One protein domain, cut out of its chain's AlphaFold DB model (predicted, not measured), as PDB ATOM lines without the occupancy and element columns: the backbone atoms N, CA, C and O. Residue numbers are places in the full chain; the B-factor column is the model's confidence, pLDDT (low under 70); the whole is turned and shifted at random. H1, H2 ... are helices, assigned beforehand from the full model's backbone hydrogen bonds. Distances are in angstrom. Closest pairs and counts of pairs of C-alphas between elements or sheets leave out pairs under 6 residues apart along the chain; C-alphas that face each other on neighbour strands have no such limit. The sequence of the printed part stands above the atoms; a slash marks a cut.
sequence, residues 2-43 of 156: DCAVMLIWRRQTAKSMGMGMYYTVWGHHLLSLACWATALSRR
ATOM      1  N   ASP A   2      45.758  -5.542  15.406       79.31
ATOM      2  CA  ASP A   2      44.334  -5.160  15.456       79.31
ATOM      3  C   ASP A   2      43.716  -5.243  16.856       79.31
ATOM      4  O   ASP A   2      43.020  -4.322  17.271       79.31
ATOM      5  N   CYS A   3      44.071  -6.260  17.652       84.06
ATOM      6  CA  CYS A   3      43.657  -6.337  19.058       84.06
ATOM      7  C   CYS A   3      44.061  -5.093  19.868       84.06
ATOM      8  O   CYS A   3      43.265  -4.585  20.649       84.06
ATOM      9  N   ALA A   4      45.276  -4.566  19.668       85.25
ATOM     10  CA  ALA A   4      45.735  -3.369  20.372       85.25
ATOM     11  C   ALA A   4      44.942  -2.130  19.929       85.25
ATOM     12  O   ALA A   4      44.496  -1.352  20.770       85.25
ATOM     13  N   VAL A   5      44.687  -1.990  18.624       83.25
ATOM     14  CA  VAL A   5      43.867  -0.895  18.080       83.25
ATOM     15  C   VAL A   5      42.439  -0.948  18.634       83.25
ATOM     16  O   VAL A   5      41.902   0.073  19.061       83.25
ATOM     17  N   MET A   6      41.839  -2.138  18.690       87.12
ATOM     18  CA  MET A   6      40.482  -2.352  19.203       87.12
ATOM     19  C   MET A   6      40.357  -2.195  20.725       87.12
ATOM     20  O   MET A   6      39.247  -1.945  21.205       87.12
ATOM     21  N   LEU A   7      41.457  -2.343  21.472       90.12
ATOM     22  CA  LEU A   7      41.523  -2.067  22.911       90.12
ATOM     23  C   LEU A   7      41.673  -0.569  23.185       90.12
ATOM     24  O   LEU A   7      40.867  -0.006  23.926       90.12
ATOM     25  N   ILE A   8      42.662   0.082  22.564       91.94
ATOM     26  CA  ILE A   8      42.988   1.497  22.806       91.94
ATOM     27  C   ILE A   8      41.868   2.410  22.285       91.94
ATOM     28  O   ILE A   8      41.426   3.318  22.989       91.94
ATOM     29  N   TRP A   9      41.350   2.144  21.082       89.56
ATOM     30  CA  TRP A   9      40.322   2.965  20.427       89.56
ATOM     31  C   TRP A   9      38.958   2.276  20.350       89.56
ATOM     32  O   TRP A   9      38.213   2.461  19.386       89.56
ATOM     33  N   ARG A  10      38.598   1.511  21.389       89.31
ATOM     34  CA  ARG A  10      37.372   0.695  21.454       89.31
ATOM     35  C   ARG A  10      36.121   1.396  20.918       89.31
ATOM     36  O   ARG A  10      35.404   0.830  20.092       89.31
ATOM     37  N   ARG A  11      35.830   2.611  21.399       89.56
ATOM     38  CA  ARG A  11      34.604   3.348  21.030       89.56
ATOM     39  C   ARG A  11      34.612   3.735  19.552       89.56
ATOM     40  O   ARG A  11      33.602   3.584  18.866       89.56
ATOM     41  N   GLN A  12      35.751   4.210  19.064       88.00
ATOM     42  CA  GLN A  12      35.937   4.655  17.689       88.00
ATOM     43  C   GLN A  12      35.868   3.468  16.729       88.00
ATOM     44  O   GLN A  12      35.151   3.540  15.734       88.00
ATOM     45  N   THR A  13      36.534   2.356  17.049       85.00
ATOM     46  CA  THR A  13      36.495   1.134  16.235       85.00
ATOM     47  C   THR A  13      35.092   0.536  16.189       85.00
ATOM     48  O   THR A  13      34.595   0.243  15.105       85.00
ATOM     49  N   ALA A  14      34.399   0.448  17.331       88.12
ATOM     50  CA  ALA A  14      33.037  -0.085  17.390       88.12
ATOM     51  C   ALA A  14      32.047   0.766  16.577       88.12
ATOM     52  O   ALA A  14      31.272   0.233  15.784       88.12
ATOM     53  N   LYS A  15      32.122   2.099  16.700       87.94
ATOM     54  CA  LYS A  15      31.301   3.024  15.901       87.94
ATOM     55  C   LYS A  15      31.639   2.953  14.408       87.94
ATOM     56  O   LYS A  15      30.752   3.040  13.569       87.94
ATOM     57  N   SER A  16      32.920   2.808  14.078       82.81
ATOM     58  CA  SER A  16      33.437   2.800  12.708       82.81
ATOM     59  C   SER A  16      33.024   1.558  11.912       82.81
ATOM     60  O   SER A  16      32.774   1.675  10.711       82.81
ATOM     61  N   MET A  17      32.992   0.396  12.566       82.81
ATOM     62  CA  MET A  17      32.762  -0.915  11.942       82.81
ATOM     63  C   MET A  17      31.322  -1.414  12.127       82.81
ATOM     64  O   MET A  17      30.877  -2.295  11.398       82.81
ATOM     65  N   GLY A  18      30.601  -0.861  13.106       88.31
ATOM     66  CA  GLY A  18      29.356  -1.428  13.611       88.31
ATOM     67  C   GLY A  18      29.615  -2.564  14.606       88.31
ATOM     68  O   GLY A  18      30.610  -3.287  14.514       88.31
ATOM     69  N   MET A  19      28.703  -2.736  15.569       88.50
ATOM     70  CA  MET A  19      28.880  -3.691  16.674       88.50
ATOM     71  C   MET A  19      29.008  -5.143  16.200       88.50
ATOM     72  O   MET A  19      29.821  -5.881  16.744       88.50
ATOM     73  N   GLY A  20      28.261  -5.544  15.165       90.50
ATOM     74  CA  GLY A  20      28.335  -6.903  14.617       90.50
ATOM     75  C   GLY A  20      29.737  -7.249  14.111       90.50
ATOM     76  O   GLY A  20      30.344  -8.205  14.582       90.50
ATOM     77  N   MET A  21      30.295  -6.421  13.220       85.19
ATOM     78  CA  MET A  21      31.659  -6.612  12.714       85.19
ATOM     79  C   MET A  21      32.695  -6.518  13.840       85.19
ATOM     80  O   MET A  21      33.634  -7.307  13.876       85.19
ATOM     81  N   TYR A  22      32.510  -5.594  14.787       87.75
ATOM     82  CA  TYR A  22      33.408  -5.444  15.931       87.75
ATOM     83  C   TYR A  22      33.527  -6.737  16.754       87.75
ATOM     84  O   TYR A  22      34.640  -7.158  17.073       87.75
ATOM     85  N   TYR A  23      32.406  -7.398  17.061       90.69
ATOM     86  CA  TYR A  23      32.425  -8.676  17.778       90.69
ATOM     87  C   TYR A  23      33.004  -9.813  16.939       90.69
ATOM     88  O   TYR A  23      33.783 -10.606  17.463       90.69
ATOM     89  N   THR A  24      32.686  -9.870  15.644       88.19
ATOM     90  CA  THR A  24      33.247 -10.882  14.738       88.19
ATOM     91  C   THR A  24      34.770 -10.796  14.672       88.19
ATOM     92  O   THR A  24      35.442 -11.821  14.763       88.19
ATOM     93  N   VAL A  25      35.327  -9.587  14.569       87.06
ATOM     94  CA  VAL A  25      36.782  -9.373  14.523       87.06
ATOM     95  C   VAL A  25      37.432  -9.766  15.854       87.06
ATOM     96  O   VAL A  25      38.450 -10.458  15.859       87.06
ATOM     97  N   TRP A  26      36.814  -9.429  16.991       90.44
ATOM     98  CA  TRP A  26      37.283  -9.901  18.297       90.44
ATOM     99  C   TRP A  26      37.283 -11.424  18.406       90.44
ATOM    100  O   TRP A  26      38.299 -12.010  18.779       90.44
ATOM    101  N   GLY A  27      36.166 -12.065  18.055       88.50
ATOM    102  CA  GLY A  27      36.045 -13.521  18.071       88.50
ATOM    103  C   GLY A  27      37.092 -14.185  17.179       88.50
ATOM    104  O   GLY A  27      37.773 -15.108  17.619       88.50
ATOM    105  N   HIS A  28      37.288 -13.659  15.968       87.56
ATOM    106  CA  HIS A  28      38.302 -14.129  15.027       87.56
ATOM    107  C   HIS A  28      39.716 -14.083  15.622       87.56
ATOM    108  O   HIS A  28      40.433 -15.086  15.561       87.56
ATOM    109  N   HIS A  29      40.119 -12.964  16.230       88.50
ATOM    110  CA  HIS A  29      41.473 -12.834  16.770       88.50
ATOM    111  C   HIS A  29      41.681 -13.627  18.063       88.50
ATOM    112  O   HIS A  29      42.726 -14.256  18.215       88.50
ATOM    113  N   LEU A  30      40.706 -13.650  18.977       88.00
ATOM    114  CA  LEU A  30      40.819 -14.428  20.218       88.00
ATOM    115  C   LEU A  30      40.876 -15.930  19.928       88.00
ATOM    116  O   LEU A  30      41.721 -16.630  20.487       88.00
ATOM    117  N   LEU A  31      40.029 -16.413  19.013       86.31
ATOM    118  CA  LEU A  31      40.058 -17.806  18.577       86.31
ATOM    119  C   LEU A  31      41.388 -18.135  17.893       86.31
ATOM    120  O   LEU A  31      41.997 -19.155  18.199       86.31
ATOM    121  N   SER A  32      41.876 -17.247  17.023       84.69
ATOM    122  CA  SER A  32      43.178 -17.406  16.369       84.69
ATOM    123  C   SER A  32      44.316 -17.498  17.385       84.69
ATOM    124  O   SER A  32      45.103 -18.433  17.314       84.69
ATOM    125  N   LEU A  33      44.373 -16.613  18.385       85.12
ATOM    126  CA  LEU A  33      45.408 -16.654  19.426       85.12
ATOM    127  C   LEU A  33      45.389 -17.972  20.220       85.12
ATOM    128  O   LEU A  33      46.448 -18.554  20.460       85.12
ATOM    129  N   ALA A  34      44.203 -18.479  20.571       84.75
ATOM    130  CA  ALA A  34      44.061 -19.750  21.283       84.75
ATOM    131  C   ALA A  34      44.452 -20.962  20.412       84.75
ATOM    132  O   ALA A  34      45.219 -21.837  20.833       84.75
ATOM    133  N   CYS A  35      43.957 -21.008  19.171       82.38
ATOM    134  CA  CYS A  35      44.214 -22.111  18.249       82.38
ATOM    135  C   CYS A  35      45.669 -22.134  17.766       82.38
ATOM    136  O   CYS A  35      46.271 -23.205  17.696       82.38
ATOM    137  N   TRP A  36      46.256 -20.976  17.456       86.12
ATOM    138  CA  TRP A  36      47.620 -20.882  16.930       86.12
ATOM    139  C   TRP A  36      48.661 -21.261  17.977       86.12
ATOM    140  O   TRP A  36      49.588 -21.994  17.644       86.12
ATOM    141  N   ALA A  37      48.491 -20.845  19.237       84.00
ATOM    142  CA  ALA A  37      49.385 -21.254  20.323       84.00
ATOM    143  C   ALA A  37      49.425 -22.785  20.464       84.00
ATOM    144  O   ALA A  37      50.498 -23.391  20.515       84.00
ATOM    145  N   THR A  38      48.251 -23.421  20.427       81.25
ATOM    146  CA  THR A  38      48.131 -24.883  20.485       81.25
ATOM    147  C   THR A  38      48.764 -25.547  19.259       81.25
ATOM    148  O   THR A  38      49.568 -26.468  19.406       81.25
ATOM    149  N   ALA A  39      48.461 -25.059  18.053       80.25
ATOM    150  CA  ALA A  39      49.000 -25.593  16.804       80.25
ATOM    151  C   ALA A  39      50.538 -25.517  16.761       80.25
ATOM    152  O   ALA A  39      51.200 -26.524  16.503       80.25
ATOM    153  N   LEU A  40      51.110 -24.362  17.121       82.69
ATOM    154  CA  LEU A  40      52.558 -24.151  17.178       82.69
ATOM    155  C   LEU A  40      53.234 -25.033  18.234       82.69
ATOM    156  O   LEU A  40      54.275 -25.619  17.940       82.69
ATOM    157  N   SER A  41      52.635 -25.195  19.422       82.12
ATOM    158  CA  SER A  41      53.191 -26.059  20.480       82.12
ATOM    159  C   SER A  41      53.325 -27.523  20.042       82.12
ATOM    160  O   SER A  41      54.290 -28.198  20.392       82.12
ATOM    161  N   ARG A  42      52.393 -27.994  19.202       78.25
ATOM    162  CA  ARG A  42      52.392 -29.344  18.620       78.25
ATOM    163  C   ARG A  42      53.152 -29.429  17.294       78.25
ATOM    164  O   ARG A  42      53.201 -30.499  16.705       78.25
ATOM    165  N   ARG A  43      53.721 -28.312  16.816       76.06
ATOM    166  CA  ARG A  43      54.336 -28.157  15.482       76.06
ATOM    167  C   ARG A  43      53.397 -28.516  14.320       76.06
ATOM    168  O   ARG A  43      53.850 -28.721  13.195       76.06
TER     169      ARG A  43
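This is residues 2 to 43 of the 156 residues of the protein "Hypothetical protein" of Strombidinopsis acuminata (UniProt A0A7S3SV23). One long helix, H3, makes the long axis, and near its beginning the two short helices H1 and H2 form a hook that folds back towards it. The far part of H3 and the end after it, residues 31 to 43, stick out. The printed part has 42 residues with three named helices, in the order H1, H2, H3, and no named strand; its class is all helix. It is loose, with a radius of gyration of the C-alphas of 12.5 A, and spans 39 by 19 by 8 A.

Start from H3, residues 19 to 41. H2, residues 10 to 17, is close to it but not clearly touching; their closest C-alphas, of Ala 14 and Tyr 22, are 5.6 A apart, and the tilt of 72 degrees is only just about perpendicular. H1, residues 2 to 8, is also close to H3 but not clearly touching: look at Cys 3 and His 29, the closest C-alphas, 7.2 A apart. H1 and H2 only just touch, only at the corner, with 3 pairs of C-alphas within 8 A, the closest Met 6 and Thr 13 at 6.1 A. In H1, H2 and H3 every O i to N i+4 pair is within hydrogen-bond range.

Find C-alpha 19 at (28.880, -3.691, 16.674); from there H3 runs 33.3 A to C-alpha 41 at (53.191, -26.059, 20.480). H2 measures 10.7 A and H1 10.0 A.

The C-alphas farthest apart, of Lys 15 and Arg 43, are 38.8 A apart. Both links are tight, the printed part has no cut, and no printed residue is under 70 in pLDDT.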